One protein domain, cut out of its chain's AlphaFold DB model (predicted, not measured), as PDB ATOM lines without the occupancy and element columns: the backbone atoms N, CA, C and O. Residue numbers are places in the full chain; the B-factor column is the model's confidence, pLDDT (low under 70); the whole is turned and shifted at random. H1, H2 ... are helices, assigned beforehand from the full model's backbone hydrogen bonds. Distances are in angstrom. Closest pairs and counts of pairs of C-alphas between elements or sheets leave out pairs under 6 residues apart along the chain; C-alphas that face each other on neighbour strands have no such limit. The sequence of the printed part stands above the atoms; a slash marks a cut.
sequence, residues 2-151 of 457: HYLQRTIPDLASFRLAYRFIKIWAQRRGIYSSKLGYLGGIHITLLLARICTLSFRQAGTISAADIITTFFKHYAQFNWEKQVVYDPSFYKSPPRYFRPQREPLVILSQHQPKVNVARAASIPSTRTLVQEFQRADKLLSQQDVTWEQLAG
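What this domain is: This is residues 2 to 151 of the 457 residues of the protein "Polynucleotide adenylyltransferase" of Aspergillus oryzae (strain ATCC 42149 / RIB 40) (UniProt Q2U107). Four longer helices cross one another at large angles, H4 lying across H2 and H3 with H5 on it, while a 46-residue stretch without named elements, residues 76 to 121, loops out to make one end of the domain. The short H1 lies by one end of H2, and the short H6 packs on H2 and H5. The printed part has 150 residues with six named helices, H1 to H6 in chain order, and no named strand; the class is all helix. It is compact, with a radius of gyration of the C-alphas of 14.9 A and spans of 43 by 36 by 22 A.

How they stand to each other: H1, residues 2 to 7, is close to but not clearly touching H2, residues 11 to 27; their closest C-alphas, Gln 5 and Leu 11, are 6.9 A apart. H3, residues 40 to 55, touches H2 with residues 40 to 47 alone, at a steep tilt of 49 degrees, opposite ways; the closest C-alphas, Tyr 18 and Ile 43, are 7.0 A apart. H4, residues 63 to 75, touches H2 with residues 63 to 67 alone, closest at C-alphas Ser 13 and Ala 63, 4.5 A. H3 and H4 touch about perpendicular, at 79 degrees, closest at C-alphas Ile 50 and Phe 70, 6.4 A. H5, residues 122 to 139, touches H4 at a steep tilt of 48 degrees, opposite ways, closest at C-alphas Ala 75 and Gln 133, 4.6 A. H6, residues 146 to 150, touches H2, closest at C-alphas Trp 24 and Ala 150, 4.4 A. In all six helices every O i to N i+4 pair is within hydrogen-bond range.

Where its parts are: H1 begins at C-alpha 2 (71.907, 121.108, 100.472) and is 9.1 A long. H2 measures 24.1 A, H3 21.5 A, H4 18.3 A, H5 25.8 A and H6 6.0 A, ending at C-alpha 150 (77.794, 115.617, 128.186).

The domain as a whole: The farthest C-alphas, Pro 112 and Asp 143, are 45.1 A apart. The printed part has no cut; the links H2 to H3 and H4 to H5 are long. Model pLDDT is under 70 at residues 2 to 7, 9, 57 to 59, 91 and 100.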
ATOM      1  N   HIS A   2      72.619 122.155 101.231       61.19
ATOM      2  CA  HIS A   2      71.907 121.108 100.472       61.19
ATOM      3  C   HIS A   2      72.770 119.885 100.110       61.19
ATOM      4  O   HIS A   2      72.273 118.762 100.115       61.19
ATOM      5  N   TYR A   3      74.064 120.085  99.843       68.00
ATOM      6  CA  TYR A   3      75.005 118.996  99.563       68.00
ATOM      7  C   TYR A   3      75.172 118.053 100.766       68.00
ATOM      8  O   TYR A   3      74.964 116.855 100.616       68.00
ATOM      9  N   LEU A   4      75.397 118.593 101.971       69.19
ATOM     10  CA  LEU A   4      75.554 117.784 103.184       69.19
ATOM     11  C   LEU A   4      74.322 116.924 103.469       69.19
ATOM     12  O   LEU A   4      74.459 115.757 103.805       69.19
ATOM     13  N   GLN A   5      73.116 117.456 103.277       69.19
ATOM     14  CA  GLN A   5      71.896 116.680 103.511       69.19
ATOM     15  C   GLN A   5      71.788 115.468 102.581       69.19
ATOM     16  O   GLN A   5      71.275 114.435 102.990       69.19
ATOM     17  N   ARG A   6      72.290 115.585 101.345       68.31
ATOM     18  CA  ARG A   6      72.278 114.495 100.359       68.31
ATOM     19  C   ARG A   6      73.354 113.440 100.603       68.31
ATOM     20  O   ARG A   6      73.184 112.309 100.162       68.31
ATOM     21  N   THR A   7      74.469 113.795 101.243       69.75
ATOM     22  CA  THR A   7      75.600 112.869 101.435       69.75
ATOM     23  C   THR A   7      75.541 112.111 102.759       69.75
ATOM     24  O   THR A   7      76.283 111.146 102.937       69.75
ATOM     25  N   ILE A   8      74.685 112.532 103.690       76.44
ATOM     26  CA  ILE A   8      74.592 111.928 105.018       76.44
ATOM     27  C   ILE A   8      73.594 110.766 104.945       76.44
ATOM     28  O   ILE A   8      72.438 111.005 104.598       76.44
ATOM     29  N   PRO A   9      74.012 109.529 105.282       69.81
ATOM     30  CA  PRO A   9      73.167 108.345 105.130       69.81
ATOM     31  C   PRO A   9      71.880 108.390 105.971       69.81
ATOM     32  O   PRO A   9      70.824 107.995 105.488       69.81
ATOM     33  N   ASP A  10      71.959 108.897 107.207       82.12
ATOM     34  CA  ASP A  10      70.811 109.056 108.109       82.12
ATOM     35  C   ASP A  10      70.805 110.450 108.755       82.12
ATOM     36  O   ASP A  10      71.568 110.759 109.678       82.12
ATOM     37  N   LEU A  11      69.913 111.313 108.263       85.19
ATOM     38  CA  LEU A  11      69.821 112.699 108.710       85.19
ATOM     39  C   LEU A  11      69.311 112.832 110.152       85.19
ATOM     40  O   LEU A  11      69.772 113.717 110.877       85.19
ATOM     41  N   ALA A  12      68.363 111.993 110.576       88.06
ATOM     42  CA  ALA A  12      67.853 111.996 111.951       88.06
ATOM     43  C   ALA A  12      68.962 111.676 112.964       88.06
ATOM     44  O   ALA A  12      69.161 112.454 113.904       88.06
ATOM     45  N   SER A  13      69.733 110.611 112.735       89.88
ATOM     46  CA  SER A  13      70.859 110.257 113.609       89.88
ATOM     47  C   SER A  13      71.966 111.298 113.578       89.88
ATOM     48  O   SER A  13      72.524 111.634 114.624       89.88
ATOM     49  N   PHE A  14      72.216 111.905 112.417       90.50
ATOM     50  CA  PHE A  14      73.181 112.994 112.298       90.50
ATOM     51  C   PHE A  14      72.774 114.214 113.125       90.50
ATOM     52  O   PHE A  14      73.572 114.734 113.900       90.50
ATOM     53  N   ARG A  15      71.523 114.678 112.992       91.69
ATOM     54  CA  ARG A  15      70.991 115.794 113.789       91.69
ATOM     55  C   ARG A  15      71.033 115.486 115.281       91.69
ATOM     56  O   ARG A  15      71.405 116.368 116.054       91.69
ATOM     57  N   LEU A  16      70.667 114.269 115.688       93.12
ATOM     58  CA  LEU A  16      70.741 113.870 117.093       93.12
ATOM     59  C   LEU A  16      72.191 113.907 117.608       93.12
ATOM     60  O   LEU A  16      72.441 114.511 118.653       93.12
ATOM     61  N   ALA A  17      73.150 113.382 116.840       94.56
ATOM     62  CA  ALA A  17      74.576 113.467 117.162       94.56
ATOM     63  C   ALA A  17      75.083 114.919 117.209       94.56
ATOM     64  O   ALA A  17      75.800 115.293 118.137       94.56
ATOM     65  N   TYR A  18      74.676 115.767 116.260       94.56
ATOM     66  CA  TYR A  18      75.037 117.187 116.221       94.56
ATOM     67  C   TYR A  18      74.586 117.902 117.494       94.56
ATOM     68  O   TYR A  18      75.384 118.569 118.151       94.56
ATOM     69  N   ARG A  19      73.311 117.735 117.870       93.56
ATOM     70  CA  ARG A  19      72.750 118.309 119.102       93.56
ATOM     71  C   ARG A  19      73.509 117.843 120.336       93.56
ATOM     72  O   ARG A  19      73.850 118.679 121.168       93.56
ATOM     73  N   PHE A  20      73.809 116.549 120.422       94.75
ATOM     74  CA  PHE A  20      74.607 116.006 121.516       94.75
ATOM     75  C   PHE A  20      75.998 116.655 121.590       94.75
ATOM     76  O   PHE A  20      76.385 117.132 122.655       94.75
ATOM     77  N   ILE A  21      76.730 116.742 120.473       95.50
ATOM     78  CA  ILE A  21      78.088 117.312 120.454       95.50
ATOM     79  C   ILE A  21      78.052 118.802 120.780       95.50
ATOM     80  O   ILE A  21      78.896 119.291 121.527       95.50
ATOM     81  N   LYS A  22      77.070 119.533 120.252       93.12
ATOM     82  CA  LYS A  22      76.850 120.940 120.591       93.12
ATOM     83  C   LYS A  22      76.651 121.121 122.098       93.12
ATOM     84  O   LYS A  22      77.393 121.894 122.699       93.12
ATOM     85  N   ILE A  23      75.708 120.394 122.705       91.56
ATOM     86  CA  ILE A  23      75.479 120.417 124.161       91.56
ATOM     87  C   ILE A  23      76.758 120.057 124.924       91.56
ATOM     88  O   ILE A  23      77.137 120.776 125.848       91.56
ATOM     89  N   TRP A  24      77.451 118.992 124.520       93.81
ATOM     90  CA  TRP A  24      78.723 118.604 125.125       93.81
ATOM     91  C   TRP A  24      79.732 119.758 125.057       93.81
ATOM     92  O   TRP A  24      80.298 120.141 126.077       93.81
ATOM     93  N   ALA A  25      79.900 120.398 123.899       93.56
ATOM     94  CA  ALA A  25      80.878 121.467 123.730       93.56
ATOM     95  C   ALA A  25      80.532 122.697 124.577       93.56
ATOM     96  O   ALA A  25      81.421 123.281 125.200       93.56
ATOM     97  N   GLN A  26      79.251 123.073 124.638       90.69
ATOM     98  CA  GLN A  26      78.783 124.179 125.477       90.69
ATOM     99  C   GLN A  26      79.054 123.903 126.954       90.69
ATOM    100  O   GLN A  26      79.619 124.750 127.644       90.69
ATOM    101  N   ARG A  27      78.734 122.695 127.430       89.44
ATOM    102  CA  ARG A  27      78.922 122.330 128.839       89.44
ATOM    103  C   ARG A  27      80.386 122.210 129.206       89.44
ATOM    104  O   ARG A  27      80.748 122.507 130.332       89.44
ATOM    105  N   ARG A  28      81.243 121.826 128.265       91.56
ATOM    106  CA  ARG A  28      82.695 121.762 128.463       91.56
ATOM    107  C   ARG A  28      83.397 123.100 128.243       91.56
ATOM    108  O   ARG A  28      84.614 123.169 128.413       91.56
ATOM    109  N   GLY A  29      82.668 124.153 127.875       91.38
ATOM    110  CA  GLY A  29      83.236 125.481 127.645       91.38
ATOM    111  C   GLY A  29      84.191 125.510 126.448       91.38
ATOM    112  O   GLY A  29      85.187 126.224 126.466       91.38
ATOM    113  N   ILE A  30      83.908 124.710 125.419       94.00
ATOM    114  CA  ILE A  30      84.653 124.652 124.150       94.00
ATOM    115  C   ILE A  30      83.732 124.935 122.945       94.00
ATOM    116  O   ILE A  30      83.956 124.443 121.836       94.00
ATOM    117  N   TYR A  31      82.674 125.721 123.161       92.50
ATOM    118  CA  TYR A  31      81.759 126.185 122.117       92.50
ATOM    119  C   TYR A  31      81.839 127.708 121.999       92.50
ATOM    120  O   TYR A  31      81.206 128.424 122.767       92.50
ATOM    121  N   SER A  32      82.663 128.198 121.077       88.56
ATOM    122  CA  SER A  32      82.785 129.612 120.707       88.56
ATOM    123  C   SER A  32      83.831 129.718 119.600       88.56
ATOM    124  O   SER A  32      85.038 129.617 119.843       88.56
ATOM    125  N   SER A  33      83.374 129.913 118.361       86.94
ATOM    126  CA  SER A  33      84.276 130.111 117.222       86.94
ATOM    127  C   SER A  33      85.189 131.319 117.442       86.94
ATOM    128  O   SER A  33      86.358 131.247 117.096       86.94
ATOM    129  N   LYS A  34      84.707 132.379 118.102       82.75
ATOM    130  CA  LYS A  34      85.472 133.607 118.386       82.75
ATOM    131  C   LYS A  34      86.681 133.367 119.292       82.75
ATOM    132  O   LYS A  34      87.746 133.923 119.045       82.75
ATOM    133  N   LEU A  35      86.540 132.486 120.283       83.50
ATOM    134  CA  LEU A  35      87.615 132.110 121.212       83.50
ATOM    135  C   LEU A  35      88.536 131.016 120.649       83.50
ATOM    136  O   LEU A  35      89.394 130.484 121.356       83.50
ATOM    137  N   GLY A  36      88.365 130.662 119.374       86.00
ATOM    138  CA  GLY A  36      89.146 129.615 118.728       86.00
ATOM    139  C   GLY A  36      88.751 128.198 119.121       86.00
ATOM    140  O   GLY A  36      89.584 127.291 119.021       86.00
ATOM    141  N   TYR A  37      87.506 128.017 119.569       91.75
ATOM    142  CA  TYR A  37      86.894 126.724 119.851       91.75
ATOM    143  C   TYR A  37      85.921 126.298 118.740       91.75
ATOM    144  O   TYR A  37      85.955 126.818 117.622       91.75
ATOM    145  N   LEU A  38      85.056 125.316 119.020       92.88
ATOM    146  CA  LEU A  38      84.118 124.806 118.024       92.88
ATOM    147  C   LEU A  38      82.919 125.743 117.899       92.88
ATOM    148  O   LEU A  38      82.477 126.373 118.854       92.88
ATOM    149  N   GLY A  39      82.401 125.813 116.685       91.62
ATOM    150  CA  GLY A  39      81.175 126.504 116.319       91.62
ATOM    151  C   GLY A  39      80.283 125.557 115.537       91.62
ATOM    152  O   GLY A  39      80.674 124.419 115.273       91.62
ATOM    153  N   GLY A  40      79.103 126.021 115.139       89.25
ATOM    154  CA  GLY A  40      78.112 125.167 114.482       89.25
ATOM    155  C   GLY A  40      78.673 124.550 113.205       89.25
ATOM    156  O   GLY A  40      78.675 123.330 113.047       89.25
ATOM    157  N   ILE A  41      79.266 125.387 112.349       89.94
ATOM    158  CA  ILE A  41      79.895 124.935 111.108       89.94
ATOM    159  C   ILE A  41      81.037 123.940 111.342       89.94
ATOM    160  O   ILE A  41      81.127 122.934 110.637       89.94
ATOM    161  N   HIS A  42      81.855 124.152 112.376       93.94
ATOM    162  CA  HIS A  42      82.977 123.274 112.697       93.94
ATOM    163  C   HIS A  42      82.467 121.879 113.037       93.94
ATOM    164  O   HIS A  42      82.930 120.896 112.467       93.94
ATOM    165  N   ILE A  43      81.464 121.801 113.914       94.88
ATOM    166  CA  ILE A  43      80.877 120.530 114.340       94.88
ATOM    167  C   ILE A  43      80.230 119.820 113.153       94.88
ATOM    168  O   ILE A  43      80.417 118.616 112.988       94.88
ATOM    169  N   THR A  44      79.525 120.561 112.296       92.69
ATOM    170  CA  THR A  44      78.890 119.996 111.103       92.69
ATOM    171  C   THR A  44      79.935 119.366 110.182       92.69
ATOM    172  O   THR A  44      79.757 118.215 109.790       92.69
ATOM    173  N   LEU A  45      81.030 120.067 109.857       92.00
ATOM    174  CA  LEU A  45      82.065 119.527 108.961       92.00
ATOM    175  C   LEU A  45      82.802 118.334 109.571       92.00
ATOM    176  O   LEU A  45      83.044 117.345 108.874       92.00
ATOM    177  N   LEU A  46      83.125 118.401 110.866       94.75
ATOM    178  CA  LEU A  46      83.736 117.284 111.585       94.75
ATOM    179  C   LEU A  46      82.821 116.042 111.561       94.75
ATOM    180  O   LEU A  46      83.261 114.939 111.248       94.75
ATOM    181  N   LEU A  47      81.522 116.211 111.817       93.00
ATOM    182  CA  LEU A  47      80.571 115.095 111.819       93.00
ATOM    183  C   LEU A  47      80.349 114.537 110.414       93.00
ATOM    184  O   LEU A  47      80.317 113.317 110.244       93.00
ATOM    185  N   ALA A  48      80.208 115.403 109.407       90.44
ATOM    186  CA  ALA A  48      80.015 114.975 108.023       90.44
ATOM    187  C   ALA A  48      81.177 114.089 107.559       90.44
ATOM    188  O   ALA A  48      80.944 113.000 107.041       90.44
ATOM    189  N   ARG A  49      82.424 114.497 107.843       90.94
ATOM    190  CA  ARG A  49      83.619 113.685 107.569       90.94
ATOM    191  C   ARG A  49      83.524 112.288 108.187       90.94
ATOM    192  O   ARG A  49      83.852 111.318 107.506       90.94
ATOM    193  N   ILE A  50      83.095 112.173 109.443       91.88
ATOM    194  CA  ILE A  50      82.945 110.872 110.114       91.88
ATOM    195  C   ILE A  50      81.850 110.036 109.461       91.88
ATOM    196  O   ILE A  50      82.076 108.855 109.189       91.88
ATOM    197  N   CYS A  51      80.705 110.647 109.150       88.56
ATOM    198  CA  CYS A  51      79.625 109.947 108.458       88.56
ATOM    199  C   CYS A  51      80.102 109.406 107.100       88.56
ATOM    200  O   CYS A  51      79.874 108.249 106.754       88.56
ATOM    201  N   THR A  52      80.880 110.183 106.359       85.88
ATOM    202  CA  THR A  52      81.444 109.717 105.093       85.88
ATOM    203  C   THR A  52      82.516 108.632 105.262       85.88
ATOM    204  O   THR A  52      82.514 107.662 104.508       85.88
ATOM    205  N   LEU A  53      83.459 108.761 106.199       85.44
ATOM    206  CA  LEU A  53      84.552 107.786 106.339       85.44
ATOM    207  C   LEU A  53      84.108 106.440 106.905       85.44
ATOM    208  O   LEU A  53      84.633 105.412 106.489       85.44
ATOM    209  N   SER A  54      83.225 106.444 107.899       82.81
ATOM    210  CA  SER A  54      82.955 105.241 108.703       82.81
ATOM    211  C   SER A  54      81.642 104.572 108.349       82.81
ATOM    212  O   SER A  54      81.418 103.425 108.719       82.81
ATOM    213  N   PHE A  55      80.787 105.258 107.595       79.81
ATOM    214  CA  PHE A  55      79.384 104.887 107.542       79.81
ATOM    215  C   PHE A  55      78.771 104.974 106.141       79.81
ATOM    216  O   PHE A  55      77.565 104.838 105.971       79.81
ATOM    217  N   ARG A  56      79.600 105.147 105.106       71.62
ATOM    218  CA  ARG A  56      79.109 105.308 103.731       71.62
ATOM    219  C   ARG A  56      78.388 104.067 103.211       71.62
ATOM    220  O   ARG A  56      77.463 104.182 102.420       71.62
ATOM    221  N   GLN A  57      78.865 102.893 103.616       67.62
ATOM    222  CA  GLN A  57      78.349 101.582 103.206       67.62
ATOM    223  C   GLN A  57      77.667 100.836 104.359       67.62
ATOM    224  O   GLN A  57      77.355  99.653 104.234       67.62
ATOM    225  N   ALA A  58      77.495 101.494 105.501       65.69
ATOM    226  CA  ALA A  58      76.909 100.862 106.667       65.69
ATOM    227  C   ALA A  58      75.390 101.026 106.553       65.69
ATOM    228  O   ALA A  58      74.925 102.063 106.092       65.69
ATOM    229  N   GLY A  59      74.647  99.969 106.895       69.19
ATOM    230  CA  GLY A  59      73.189  99.979 107.074       69.19
ATOM    231  C   GLY A  59      72.664 101.035 108.066       69.19
ATOM    232  O   GLY A  59      73.084 102.182 108.077       69.19
ATOM    233  N   THR A  60      71.689 100.686 108.896       72.50
ATOM    234  CA  THR A  60      71.155 101.604 109.918       72.50
ATOM    235  C   THR A  60      72.230 101.982 110.944       72.50
ATOM    236  O   THR A  60      72.818 101.118 111.589       72.50
ATOM    237  N   ILE A  61      72.505 103.282 111.092       84.00
ATOM    238  CA  ILE A  61      73.531 103.802 112.006       84.00
ATOM    239  C   ILE A  61      72.832 104.591 113.094       84.00
ATOM    240  O   ILE A  61      72.163 105.582 112.813       84.00
ATOM    241  N   SER A  62      73.014 104.169 114.339       90.88
ATOM    242  CA  SER A  62      72.516 104.923 115.479       90.88
ATOM    243  C   SER A  62      73.341 106.191 115.750       90.88
ATOM    244  O   SER A  62      74.539 106.272 115.476       90.88
ATOM    245  N   ALA A  63      72.713 107.197 116.359       92.06
ATOM    246  CA  ALA A  63      73.416 108.383 116.859       92.06
ATOM    247  C   ALA A  63      74.546 108.035 117.841       92.06
ATOM    248  O   ALA A  63      75.613 108.642 117.762       92.06
ATOM    249  N   ALA A  64      74.325 107.068 118.734       92.62
ATOM    250  CA  ALA A  64      75.360 106.540 119.620       92.62
ATOM    251  C   ALA A  64      76.613 106.121 118.837       92.62
ATOM    252  O   ALA A  64      77.694 106.596 119.178       92.62
ATOM    253  N   ASP A  65      76.469 105.358 117.748       92.25
ATOM    254  CA  ASP A  65      77.622 104.897 116.962       92.25
ATOM    255  C   ASP A  65      78.388 106.075 116.343       92.25
ATOM    256  O   ASP A  65      79.620 106.120 116.366       92.25
ATOM    257  N   ILE A  66      77.671 107.080 115.824       94.06
ATOM    258  CA  ILE A  66      78.292 108.294 115.273       94.06
ATOM    259  C   ILE A  66      79.094 109.027 116.343       94.06
ATOM    260  O   ILE A  66      80.244 109.401 116.098       94.06
ATOM    261  N   ILE A  67      78.499 109.237 117.516       95.31
ATOM    262  CA  ILE A  67      79.130 109.960 118.619       95.31
ATOM    263  C   ILE A  67      80.380 109.208 119.100       95.31
ATOM    264  O   ILE A  67      81.442 109.816 119.255       95.31
ATOM    265  N   THR A  68      80.295 107.892 119.305       94.19
ATOM    266  CA  THR A  68      81.441 107.110 119.786       94.19
ATOM    267  C   THR A  68      82.583 107.123 118.773       94.19
ATOM    268  O   THR A  68      83.747 107.269 119.151       94.19
ATOM    269  N   THR A  69      82.267 107.051 117.477       94.75
ATOM    270  CA  THR A  69      83.285 107.084 116.416       94.75
ATOM    271  C   THR A  69      83.900 108.476 116.302       94.75
ATOM    272  O   THR A  69      85.119 108.595 116.200       94.75
ATOM    273  N   PHE A  70      83.087 109.534 116.376       96.44
ATOM    274  CA  PHE A  70      83.537 110.925 116.437       96.44
ATOM    275  C   PHE A  70      84.601 111.156 117.515       96.44
ATOM    276  O   PHE A  70      85.696 111.621 117.183       96.44
ATOM    277  N   PHE A  71      84.312 110.820 118.779       97.19
ATOM    278  CA  PHE A  71      85.269 111.063 119.858       97.19
ATOM    279  C   PHE A  71      86.525 110.236 119.679       97.19
ATOM    280  O   PHE A  71      87.604 110.816 119.725       97.19
ATOM    281  N   LYS A  72      86.402 108.947 119.346       96.06
ATOM    282  CA  LYS A  72      87.557 108.073 119.108       96.06
ATOM    283  C   LYS A  72      88.454 108.593 117.989       96.06
ATOM    284  O   LYS A  72      89.680 108.581 118.111       96.06
ATOM    285  N   HIS A  73      87.847 109.067 116.901       96.31
ATOM    286  CA  HIS A  73      88.577 109.518 115.724       96.31
ATOM    287  C   HIS A  73      89.358 110.792 116.034       96.31
ATOM    288  O   HIS A  73      90.569 110.842 115.825       96.31
ATOM    289  N   TYR A  74      88.685 111.810 116.572       97.06
ATOM    290  CA  TYR A  74      89.318 113.090 116.883       97.06
ATOM    291  C   TYR A  74      90.216 113.074 118.124       97.06
ATOM    292  O   TYR A  74      91.110 113.921 118.208       97.06
ATOM    293  N   ALA A  75      90.070 112.100 119.032       96.12
ATOM    294  CA  ALA A  75      91.033 111.878 120.117       96.12
ATOM    295  C   ALA A  75      92.420 111.482 119.600       96.12
ATOM    296  O   ALA A  75      93.437 111.882 120.170       96.12
ATOM    297  N   GLN A  76      92.456 110.686 118.526       95.38
ATOM    298  CA  GLN A  76      93.693 110.172 117.927       95.38
ATOM    299  C   GLN A  76      94.125 110.979 116.689       95.38
ATOM    300  O   GLN A  76      95.130 110.655 116.053       95.38
ATOM    301  N   PHE A  77      93.381 112.028 116.325       95.19
ATOM    302  CA  PHE A  77      93.640 112.796 115.114       95.19
ATOM    303  C   PHE A  77      94.879 113.668 115.309       95.19
ATOM    304  O   PHE A  77      95.026 114.365 116.315       95.19
ATOM    305  N   ASN A  78      95.787 113.650 114.334       92.81
ATOM    306  CA  ASN A  78      96.992 114.463 114.407       92.81
ATOM    307  C   ASN A  78      96.689 115.892 113.949       92.81
ATOM    308  O   ASN A  78      96.875 116.224 112.777       92.81
ATOM    309  N   TRP A  79      96.255 116.751 114.875       92.00
ATOM    310  CA  TRP A  79      95.848 118.119 114.536       92.00
ATOM    311  C   TRP A  79      97.007 118.977 114.013       92.00
ATOM    312  O   TRP A  79      96.785 119.868 113.198       92.00
ATOM    313  N   GLU A  80      98.256 118.670 114.374       86.88
ATOM    314  CA  GLU A  80      99.455 119.396 113.925       86.88
ATOM    315  C   GLU A  80      99.836 119.117 112.466       86.88
ATOM    316  O   GLU A  80     100.427 119.968 111.801       86.88
ATOM    317  N   LYS A  81      99.468 117.952 111.920       87.62
ATOM    318  CA  LYS A  81      99.879 117.567 110.558       87.62
ATOM    319  C   LYS A  81      98.721 117.340 109.599       87.62
ATOM    320  O   LYS A  81      98.915 117.461 108.394       87.62
ATOM    321  N   GLN A  82      97.546 116.979 110.099       90.81
ATOM    322  CA  GLN A  82      96.428 116.573 109.258       90.81
ATOM    323  C   GLN A  82      95.412 117.699 109.145       90.81
ATOM    324  O   GLN A  82      95.290 118.552 110.022       90.81
ATOM    325  N   VAL A  83      94.686 117.681 108.031       91.25
ATOM    326  CA  VAL A  83      93.653 118.662 107.718       91.25
ATOM    327  C   VAL A  83      92.303 117.960 107.663       91.25
ATOM    328  O   VAL A  83      92.197 116.828 107.173       91.25
ATOM    329  N   VAL A  84      91.265 118.610 108.181       92.19
ATOM    330  CA  VAL A  84      89.904 118.081 108.111       92.19
ATOM    331  C   VAL A  84      89.273 118.587 106.828       92.19
ATOM    332  O   VAL A  84      89.095 119.783 106.639       92.19
ATOM    333  N   TYR A  85      88.904 117.661 105.959       90.12
ATOM    334  CA  TYR A  85      88.111 117.933 104.762       90.12
ATOM    335  C   TYR A  85      87.057 116.848 104.531       90.12
ATOM    336  O   TYR A  85      87.127 115.784 105.143       90.12
ATOM    337  N   ASP A  86      86.105 117.090 103.638       84.44
ATOM    338  CA  ASP A  86      85.125 116.086 103.219       84.44
ATOM    339  C   ASP A  86      85.695 115.059 102.208       84.44
ATOM    340  O   ASP A  86      85.823 115.366 101.031       84.44
ATOM    341  N   PRO A  87      85.984 113.796 102.561       80.56
ATOM    342  CA  PRO A  87      86.533 112.839 101.600       80.56
ATOM    343  C   PRO A  87      85.597 112.514 100.426       80.56
ATOM    344  O   PRO A  87      86.078 112.084  99.384       80.56
ATOM    345  N   SER A  88      84.274 112.673 100.565       75.75
ATOM    346  CA  SER A  88      83.345 112.379  99.466       75.75
ATOM    347  C   SER A  88      83.353 113.433  98.384       75.75
ATOM    348  O   SER A  88      83.062 113.116  97.231       75.75
ATOM    349  N   PHE A  89      83.673 114.662  98.764       74.12
ATOM    350  CA  PHE A  89      83.775 115.766  97.831       74.12
ATOM    351  C   PHE A  89      85.128 115.789  97.110       74.12
ATOM    352  O   PHE A  89      85.215 116.219  95.962       74.12
ATOM    353  N   TYR A  90      86.191 115.274  97.736       71.31
ATOM    354  CA  TYR A  90      87.534 115.323  97.168       71.31
ATOM    355  C   TYR A  90      87.997 113.945  96.695       71.31
ATOM    356  O   TYR A  90      88.158 113.024  97.489       71.31
ATOM    357  N   LYS A  91      88.311 113.819  95.397       68.00
ATOM    358  CA  LYS A  91      88.891 112.580  94.840       68.00
ATOM    359  C   LYS A  91      90.320 112.327  95.355       68.00
ATOM    360  O   LYS A  91      90.755 111.186  95.423       68.00
ATOM    361  N   SER A  92      91.047 113.390  95.716       73.31
ATOM    362  CA  SER A  92      92.387 113.350  96.320       73.31
ATOM    363  C   SER A  92      92.533 114.421  97.410       73.31
ATOM    364  O   SER A  92      91.777 115.392  97.381       73.31
ATOM    365  N   PRO A  93      93.468 114.281  98.378       76.62
ATOM    366  CA  PRO A  93      93.652 115.281  99.426       76.62
ATOM    367  C   PRO A  93      93.772 116.702  98.849       76.62
ATOM    368  O   PRO A  93      94.560 116.923  97.924       76.62
ATOM    369  N   PRO A  94      92.983 117.668  99.353       79.75
ATOM    370  CA  PRO A  94      92.974 119.006  98.793       79.75
ATOM    371  C   PRO A  94      94.359 119.639  98.945       79.75
ATOM    372  O   PRO A  94      94.943 119.617 100.025       79.75
ATOM    373  N   ARG A  95      94.885 120.255  97.874       79.50
ATOM    374  CA  ARG A  95      96.062 121.131  97.988       79.50
ATOM    375  C   ARG A  95      95.709 122.320  98.879       79.50
ATOM    376  O   ARG A  95      94.935 123.179  98.461       79.50
ATOM    377  N   TYR A  96      96.255 122.337 100.088       83.62
ATOM    378  CA  TYR A  96      96.150 123.441 101.031       83.62
ATOM    379  C   TYR A  96      97.526 123.673 101.651       83.62
ATOM    380  O   TYR A  96      98.108 122.768 102.250       83.62
ATOM    381  N   PHE A  97      98.076 124.871 101.446       83.88
ATOM    382  CA  PHE A  97      99.321 125.264 102.093       83.88
ATOM    383  C   PHE A  97      98.964 125.706 103.503       83.88
ATOM    384  O   PHE A  97      98.271 126.702 103.646       83.88
ATOM    385  N   ARG A  98      99.400 124.949 104.513       83.44
ATOM    386  CA  ARG A  98      99.152 125.259 105.922       83.44
ATOM    387  C   ARG A  98     100.209 126.238 106.430       83.44
ATOM    388  O   ARG A  98     101.372 125.840 106.541       83.44
ATOM    389  N   PRO A  99      99.849 127.479 106.803       79.38
ATOM    390  CA  PRO A  99     100.785 128.327 107.517       79.38
ATOM    391  C   PRO A  99     101.160 127.726 108.881       79.38
ATOM    392  O   PRO A  99     100.328 127.144 109.574       79.38
ATOM    393  N   GLN A 100     102.405 127.934 109.321       69.81
ATOM    394  CA  GLN A 100     102.928 127.404 110.596       69.81
ATOM    395  C   GLN A 100     102.124 127.847 111.828       69.81
ATOM    396  O   GLN A 100     102.208 127.237 112.889       69.81
ATOM    397  N   ARG A 101     101.357 128.930 111.697       72.38
ATOM    398  CA  ARG A 101     100.565 129.519 112.776       72.38
ATOM    399  C   ARG A 101      99.173 128.917 112.923       72.38
ATOM    400  O   ARG A 101      98.456 129.371 113.803       72.38
ATOM    401  N   GLU A 102      98.776 127.961 112.084       84.88
ATOM    402  CA  GLU A 102      97.441 127.367 112.146       84.88
ATOM    403  C   GLU A 102      97.477 126.027 112.882       84.88
ATOM    404  O   GLU A 102      97.832 125.015 112.284       84.88
ATOM    405  N   PRO A 103      97.121 125.967 114.169       85.12
ATOM    406  CA  PRO A 103      97.200 124.741 114.965       85.12
ATOM    407  C   PRO A 103      96.071 123.743 114.673       85.12
ATOM    408  O   PRO A 103      96.221 122.559 114.960       85.12
ATOM    409  N   LEU A 104      94.982 124.195 114.050       89.50
ATOM    410  CA  LEU A 104      93.805 123.402 113.708       89.50
ATOM    411  C   LEU A 104      93.297 123.859 112.347       89.50
ATOM    412  O   LEU A 104      93.102 125.057 112.146       89.50
ATOM    413  N   VAL A 105      93.084 122.916 111.425       92.19
ATOM    414  CA  VAL A 105      92.622 123.231 110.069       92.19
ATOM    415  C   VAL A 105      91.397 122.405 109.722       92.19
ATOM    416  O   VAL A 105      91.468 121.178 109.598       92.19
ATOM    417  N   ILE A 106      90.281 123.101 109.524       93.38
ATOM    418  CA  ILE A 106      89.047 122.540 108.981       93.38
ATOM    419  C   ILE A 106      88.781 123.279 107.675       93.38
ATOM    420  O   ILE A 106      88.742 124.503 107.671       93.38
ATOM    421  N   LEU A 107      88.655 122.569 106.559       91.19
ATOM    422  CA  LEU A 107      88.485 123.199 105.252       91.19
ATOM    423  C   LEU A 107      87.007 123.315 104.914       91.19
ATOM    424  O   LEU A 107      86.226 122.398 105.189       91.19
ATOM    425  N   SER A 108      86.647 124.431 104.288       87.00
ATOM    426  CA  SER A 108      85.336 124.574 103.673       87.00
ATOM    427  C   SER A 108      85.187 123.589 102.511       87.00
ATOM    428  O   SER A 108      86.165 123.093 101.947       87.00
ATOM    429  N   GLN A 109      83.941 123.287 102.156       78.19
ATOM    430  CA  GLN A 109      83.648 122.387 101.038       78.19
ATOM    431  C   GLN A 109      83.800 123.086  99.690       78.19
ATOM    432  O   GLN A 109      84.382 122.525  98.762       78.19
ATOM    433  N   HIS A 110      83.278 124.309  99.592       76.56
ATOM    434  CA  HIS A 110      83.223 125.056  98.342       76.56
ATOM    435  C   HIS A 110      84.483 125.902  98.167       76.56
ATOM    436  O   HIS A 110      85.124 126.278  99.152       76.56
ATOM    437  N   GLN A 111      84.868 126.122  96.907       70.12
ATOM    438  CA  GLN A 111      85.946 127.047  96.589       70.12
ATOM    439  C   GLN A 111      85.526 128.484  96.905       70.12
ATOM    440  O   GLN A 111      84.356 128.811  96.712       70.12
ATOM    441  N   PRO A 112      86.484 129.301  97.343       77.25
ATOM    442  CA  PRO A 112      87.875 129.010  97.651       77.25
ATOM    443  C   PRO A 112      88.024 128.235  98.955       77.25
ATOM    444  O   PRO A 112      87.257 128.346  99.905       77.25
ATOM    445  N   LYS A 113      89.080 127.425  98.978       79.44
ATOM    446  CA  LYS A 113      89.394 126.573 100.119       79.44
ATOM    447  C   LYS A 113      89.896 127.456 101.238       79.44
ATOM    448  O   LYS A 113      91.011 127.975 101.155       79.44
ATOM    449  N   VAL A 114      89.100 127.576 102.286       86.31
ATOM    450  CA  VAL A 114      89.458 128.389 103.437       86.31
ATOM    451  C   VAL A 114      89.429 127.535 104.689       86.31
ATOM    452  O   VAL A 114      88.614 126.621 104.833       86.31
ATOM    453  N   ASN A 115      90.367 127.806 105.592       89.38
ATOM    454  CA  ASN A 115      90.293 127.251 106.928       89.38
ATOM    455  C   ASN A 115      89.149 127.959 107.657       89.38
ATOM    456  O   ASN A 115      89.271 129.146 107.933       89.38
ATOM    457  N   VAL A 116      88.056 127.279 107.977       89.44
ATOM    458  CA  VAL A 116      86.952 127.858 108.770       89.44
ATOM    459  C   VAL A 116      87.321 128.080 110.244       89.44
ATOM    460  O   VAL A 116      86.761 128.950 110.904       89.44
ATOM    461  N   ALA A 117      88.346 127.397 110.762       89.06
ATOM    462  CA  ALA A 117      88.774 127.530 112.151       89.06
ATOM    463  C   ALA A 117      89.928 128.511 112.303       89.06
ATOM    464  O   ALA A 117      90.942 128.226 112.946       89.06
ATOM    465  N   ARG A 118      89.790 129.705 111.728       83.88
ATOM    466  CA  ARG A 118      90.874 130.691 111.783       83.88
ATOM    467  C   ARG A 118      91.233 130.986 113.222       83.88
ATOM    468  O   ARG A 118      92.366 131.271 113.540       83.88
ATOM    469  N   ALA A 119      90.207 131.116 114.097       83.56
ATOM    470  CA  ALA A 119      90.348 131.675 115.471       83.56
ATOM    471  C   ALA A 119      91.093 130.725 116.416       83.56
ATOM    472  O   ALA A 119      91.546 131.142 117.453       83.56
ATOM    473  N   ALA A 120      91.233 129.459 115.983       86.75
ATOM    474  CA  ALA A 120      91.996 128.478 116.716       86.75
ATOM    475  C   ALA A 120      93.444 128.908 116.896       86.75
ATOM    476  O   ALA A 120      94.199 129.163 115.962       86.75
ATOM    477  N   SER A 121      93.840 128.915 118.158       85.25
ATOM    478  CA  SER A 121      95.209 129.033 118.615       85.25
ATOM    479  C   SER A 121      95.779 127.768 119.232       85.25
ATOM    480  O   SER A 121      95.078 126.780 119.431       85.25
ATOM    481  N   ILE A 122      97.085 127.793 119.516       86.25
ATOM    482  CA  ILE A 122      97.765 126.646 120.118       86.25
ATOM    483  C   ILE A 122      97.105 126.270 121.462       86.25
ATOM    484  O   ILE A 122      96.729 125.104 121.608       86.25
ATOM    485  N   PRO A 123      96.881 127.207 122.416       87.69
ATOM    486  CA  PRO A 123      96.167 126.885 123.650       87.69
ATOM    487  C   PRO A 123      94.742 126.362 123.424       87.69
ATOM    488  O   PRO A 123      94.358 125.364 124.032       87.69
ATOM    489  N   SER A 124      93.962 126.981 122.531       89.75
ATOM    490  CA  SER A 124      92.581 126.546 122.283       89.75
ATOM    491  C   SER A 124      92.519 125.160 121.632       89.75
ATOM    492  O   SER A 124      91.734 124.317 122.061       89.75
ATOM    493  N   THR A 125      93.388 124.881 120.653       91.69
ATOM    494  CA  THR A 125      93.480 123.561 120.002       91.69
ATOM    495  C   THR A 125      93.891 122.506 121.012       91.69
ATOM    496  O   THR A 125      93.266 121.454 121.081       91.69
ATOM    497  N   ARG A 126      94.890 122.791 121.850       91.06
ATOM    498  CA  ARG A 126      95.278 121.889 122.937       91.06
ATOM    499  C   ARG A 126      94.102 121.559 123.858       91.06
ATOM    500  O   ARG A 126      93.911 120.386 124.162       91.06
ATOM    501  N   THR A 127      93.299 122.550 124.246       94.00
ATOM    502  CA  THR A 127      92.100 122.317 125.068       94.00
ATOM    503  C   THR A 127      91.114 121.403 124.340       94.00
ATOM    504  O   THR A 127      90.609 120.455 124.933       94.00
ATOM    505  N   LEU A 128      90.875 121.636 123.042       95.75
ATOM    506  CA  LEU A 128      89.987 120.786 122.242       95.75
ATOM    507  C   LEU A 128      90.461 119.334 122.217       95.75
ATOM    508  O   LEU A 128      89.674 118.423 122.457       95.75
ATOM    509  N   VAL A 129      91.754 119.123 121.962       95.81
ATOM    510  CA  VAL A 129      92.366 117.791 121.954       95.81
ATOM    511  C   VAL A 129      92.210 117.097 123.304       95.81
ATOM    512  O   VAL A 129      91.810 115.937 123.332       95.81
ATOM    513  N   GLN A 130      92.469 117.794 124.414       94.94
ATOM    514  CA  GLN A 130      92.301 117.214 125.748       94.94
ATOM    515  C   GLN A 130      90.845 116.822 126.017       94.94
ATOM    516  O   GLN A 130      90.595 115.776 126.611       94.94
ATOM    517  N   GLU A 131      89.879 117.618 125.551       95.88
ATOM    518  CA  GLU A 131      88.457 117.313 125.735       95.88
ATOM    519  C   GLU A 131      88.007 116.141 124.846       95.88
ATOM    520  O   GLU A 131      87.297 115.263 125.334       95.88
ATOM    521  N   PHE A 132      88.472 116.042 123.593       97.12
ATOM    522  CA  PHE A 132      88.256 114.840 122.773       97.12
ATOM    523  C   PHE A 132      88.860 113.582 123.414       97.12
ATOM    524  O   PHE A 132      88.180 112.563 123.503       97.12
ATOM    525  N   GLN A 133      90.100 113.653 123.914       96.56
ATOM    526  CA  GLN A 133      90.750 112.533 124.614       96.56
ATOM    527  C   GLN A 133      90.025 112.146 125.896       96.56
ATOM    528  O   GLN A 133      89.913 110.963 126.219       96.56
ATOM    529  N   ARG A 134      89.512 113.131 126.633       94.50
ATOM    530  CA  ARG A 134      88.725 112.880 127.836       94.50
ATOM    531  C   ARG A 134      87.438 112.140 127.490       94.50
ATOM    532  O   ARG A 134      87.109 111.171 128.170       94.50
ATOM    533  N   ALA A 135      86.729 112.595 126.460       95.00
ATOM    534  CA  ALA A 135      85.472 111.998 126.028       95.00
ATOM    535  C   ALA A 135      85.677 110.551 125.554       95.00
ATOM    536  O   ALA A 135      84.955 109.661 125.992       95.00
ATOM    537  N   ASP A 136      86.709 110.303 124.743       96.12
ATOM    538  CA  ASP A 136      87.093 108.953 124.303       96.12
ATOM    539  C   ASP A 136      87.431 108.031 125.486       96.12
ATOM    540  O   ASP A 136      86.907 106.919 125.585       96.12
ATOM    541  N   LYS A 137      88.235 108.516 126.449       94.94
ATOM    542  CA  LYS A 137      88.556 107.761 127.669       94.94
ATOM    543  C   LYS A 137      87.300 107.398 128.456       94.94
ATOM    544  O   LYS A 137      87.217 106.267 128.925       94.94
ATOM    545  N   LEU A 138      86.356 108.329 128.615       92.88
ATOM    546  CA  LEU A 138      85.090 108.057 129.301       92.88
ATOM    547  C   LEU A 138      84.288 107.000 128.539       92.88
ATOM    548  O   LEU A 138      83.885 106.019 129.137       92.88
ATOM    549  N   LEU A 139      84.148 107.121 127.219       92.56
ATOM    550  CA  LEU A 139      83.423 106.131 126.411       92.56
ATOM    551  C   LEU A 139      84.074 104.740 126.407       92.56
ATOM    552  O   LEU A 139      83.397 103.761 126.116       92.56
ATOM    553  N   SER A 140      85.371 104.639 126.710       90.69
ATOM    554  CA  SER A 140      86.044 103.339 126.834       90.69
ATOM    555  C   SER A 140      85.811 102.657 128.189       90.69
ATOM    556  O   SER A 140      86.157 101.485 128.339       90.69
ATOM    557  N   GLN A 141      85.270 103.363 129.189       91.75
ATOM    558  CA  GLN A 141      84.920 102.777 130.486       91.75
ATOM    559  C   GLN A 141      83.596 101.994 130.394       91.75
ATOM    560  O   GLN A 141      82.739 102.283 129.562       91.75
ATOM    561  N   GLN A 142      83.431 100.984 131.252       83.00
ATOM    562  CA  GLN A 142      82.181 100.226 131.345       83.00
ATOM    563  C   GLN A 142      81.145 101.057 132.133       83.00
ATOM    564  O   GLN A 142      81.503 101.658 133.142       83.00
ATOM    565  N   ASP A 143      79.891 101.096 131.663       85.12
ATOM    566  CA  ASP A 143      78.725 101.716 132.334       85.12
ATOM    567  C   ASP A 143      78.708 103.256 132.370       85.12
ATOM    568  O   ASP A 143      78.192 103.875 133.304       85.12
ATOM    569  N   VAL A 144      79.232 103.908 131.330       87.12
ATOM    570  CA  VAL A 144      79.197 105.373 131.241       87.12
ATOM    571  C   VAL A 144      77.835 105.828 130.762       87.12
ATOM    572  O   VAL A 144      77.325 105.367 129.739       87.12
ATOM    573  N   THR A 145      77.260 106.789 131.476       89.50
ATOM    574  CA  THR A 145      76.006 107.414 131.063       89.50
ATOM    575  C   THR A 145      76.267 108.627 130.170       89.50
ATOM    576  O   THR A 145      77.275 109.329 130.293       89.50
ATOM    577  N   TRP A 146      75.318 108.935 129.286       88.88
ATOM    578  CA  TRP A 146      75.371 110.147 128.461       88.88
ATOM    579  C   TRP A 146      75.444 111.433 129.292       88.88
ATOM    580  O   TRP A 146      76.071 112.399 128.860       88.88
ATOM    581  N   GLU A 147      74.860 111.441 130.492       86.31
ATOM    582  CA  GLU A 147      74.985 112.546 131.448       86.31
ATOM    583  C   GLU A 147      76.418 112.730 131.955       86.31
ATOM    584  O   GLU A 147      76.875 113.862 132.078       86.31
ATOM    585  N   GLN A 148      77.166 111.651 132.203       85.44
ATOM    586  CA  GLN A 148      78.572 111.773 132.605       85.44
ATOM    587  C   GLN A 148      79.444 112.310 131.463       85.44
ATOM    588  O   GLN A 148      80.427 113.012 131.710       85.44
ATOM    589  N   LEU A 149      79.073 112.013 130.214       86.81
ATOM    590  CA  LEU A 149      79.800 112.473 129.035       86.81
ATOM    591  C   LEU A 149      79.492 113.933 128.705       86.81
ATOM    592  O   LEU A 149      80.407 114.741 128.557       86.81
ATOM    593  N   ALA A 150      78.209 114.274 128.566       80.75
ATOM    594  CA  ALA A 150      77.794 115.617 128.186       80.75
ATOM    595  C   ALA A 150      77.775 116.583 129.382       80.75
ATOM    596  O   ALA A 150      77.800 117.785 129.153       80.75
ATOM    597  N   GLY A 151      77.768 116.109 130.628       74.75
ATOM    598  CA  GLY A 151      77.417 116.880 131.828       74.75
ATOM    599  C   GLY A 151      75.928 116.771 132.178       74.75
ATOM    600  O   GLY A 151      75.099 116.479 131.297       74.75
TER     601      GLY A 151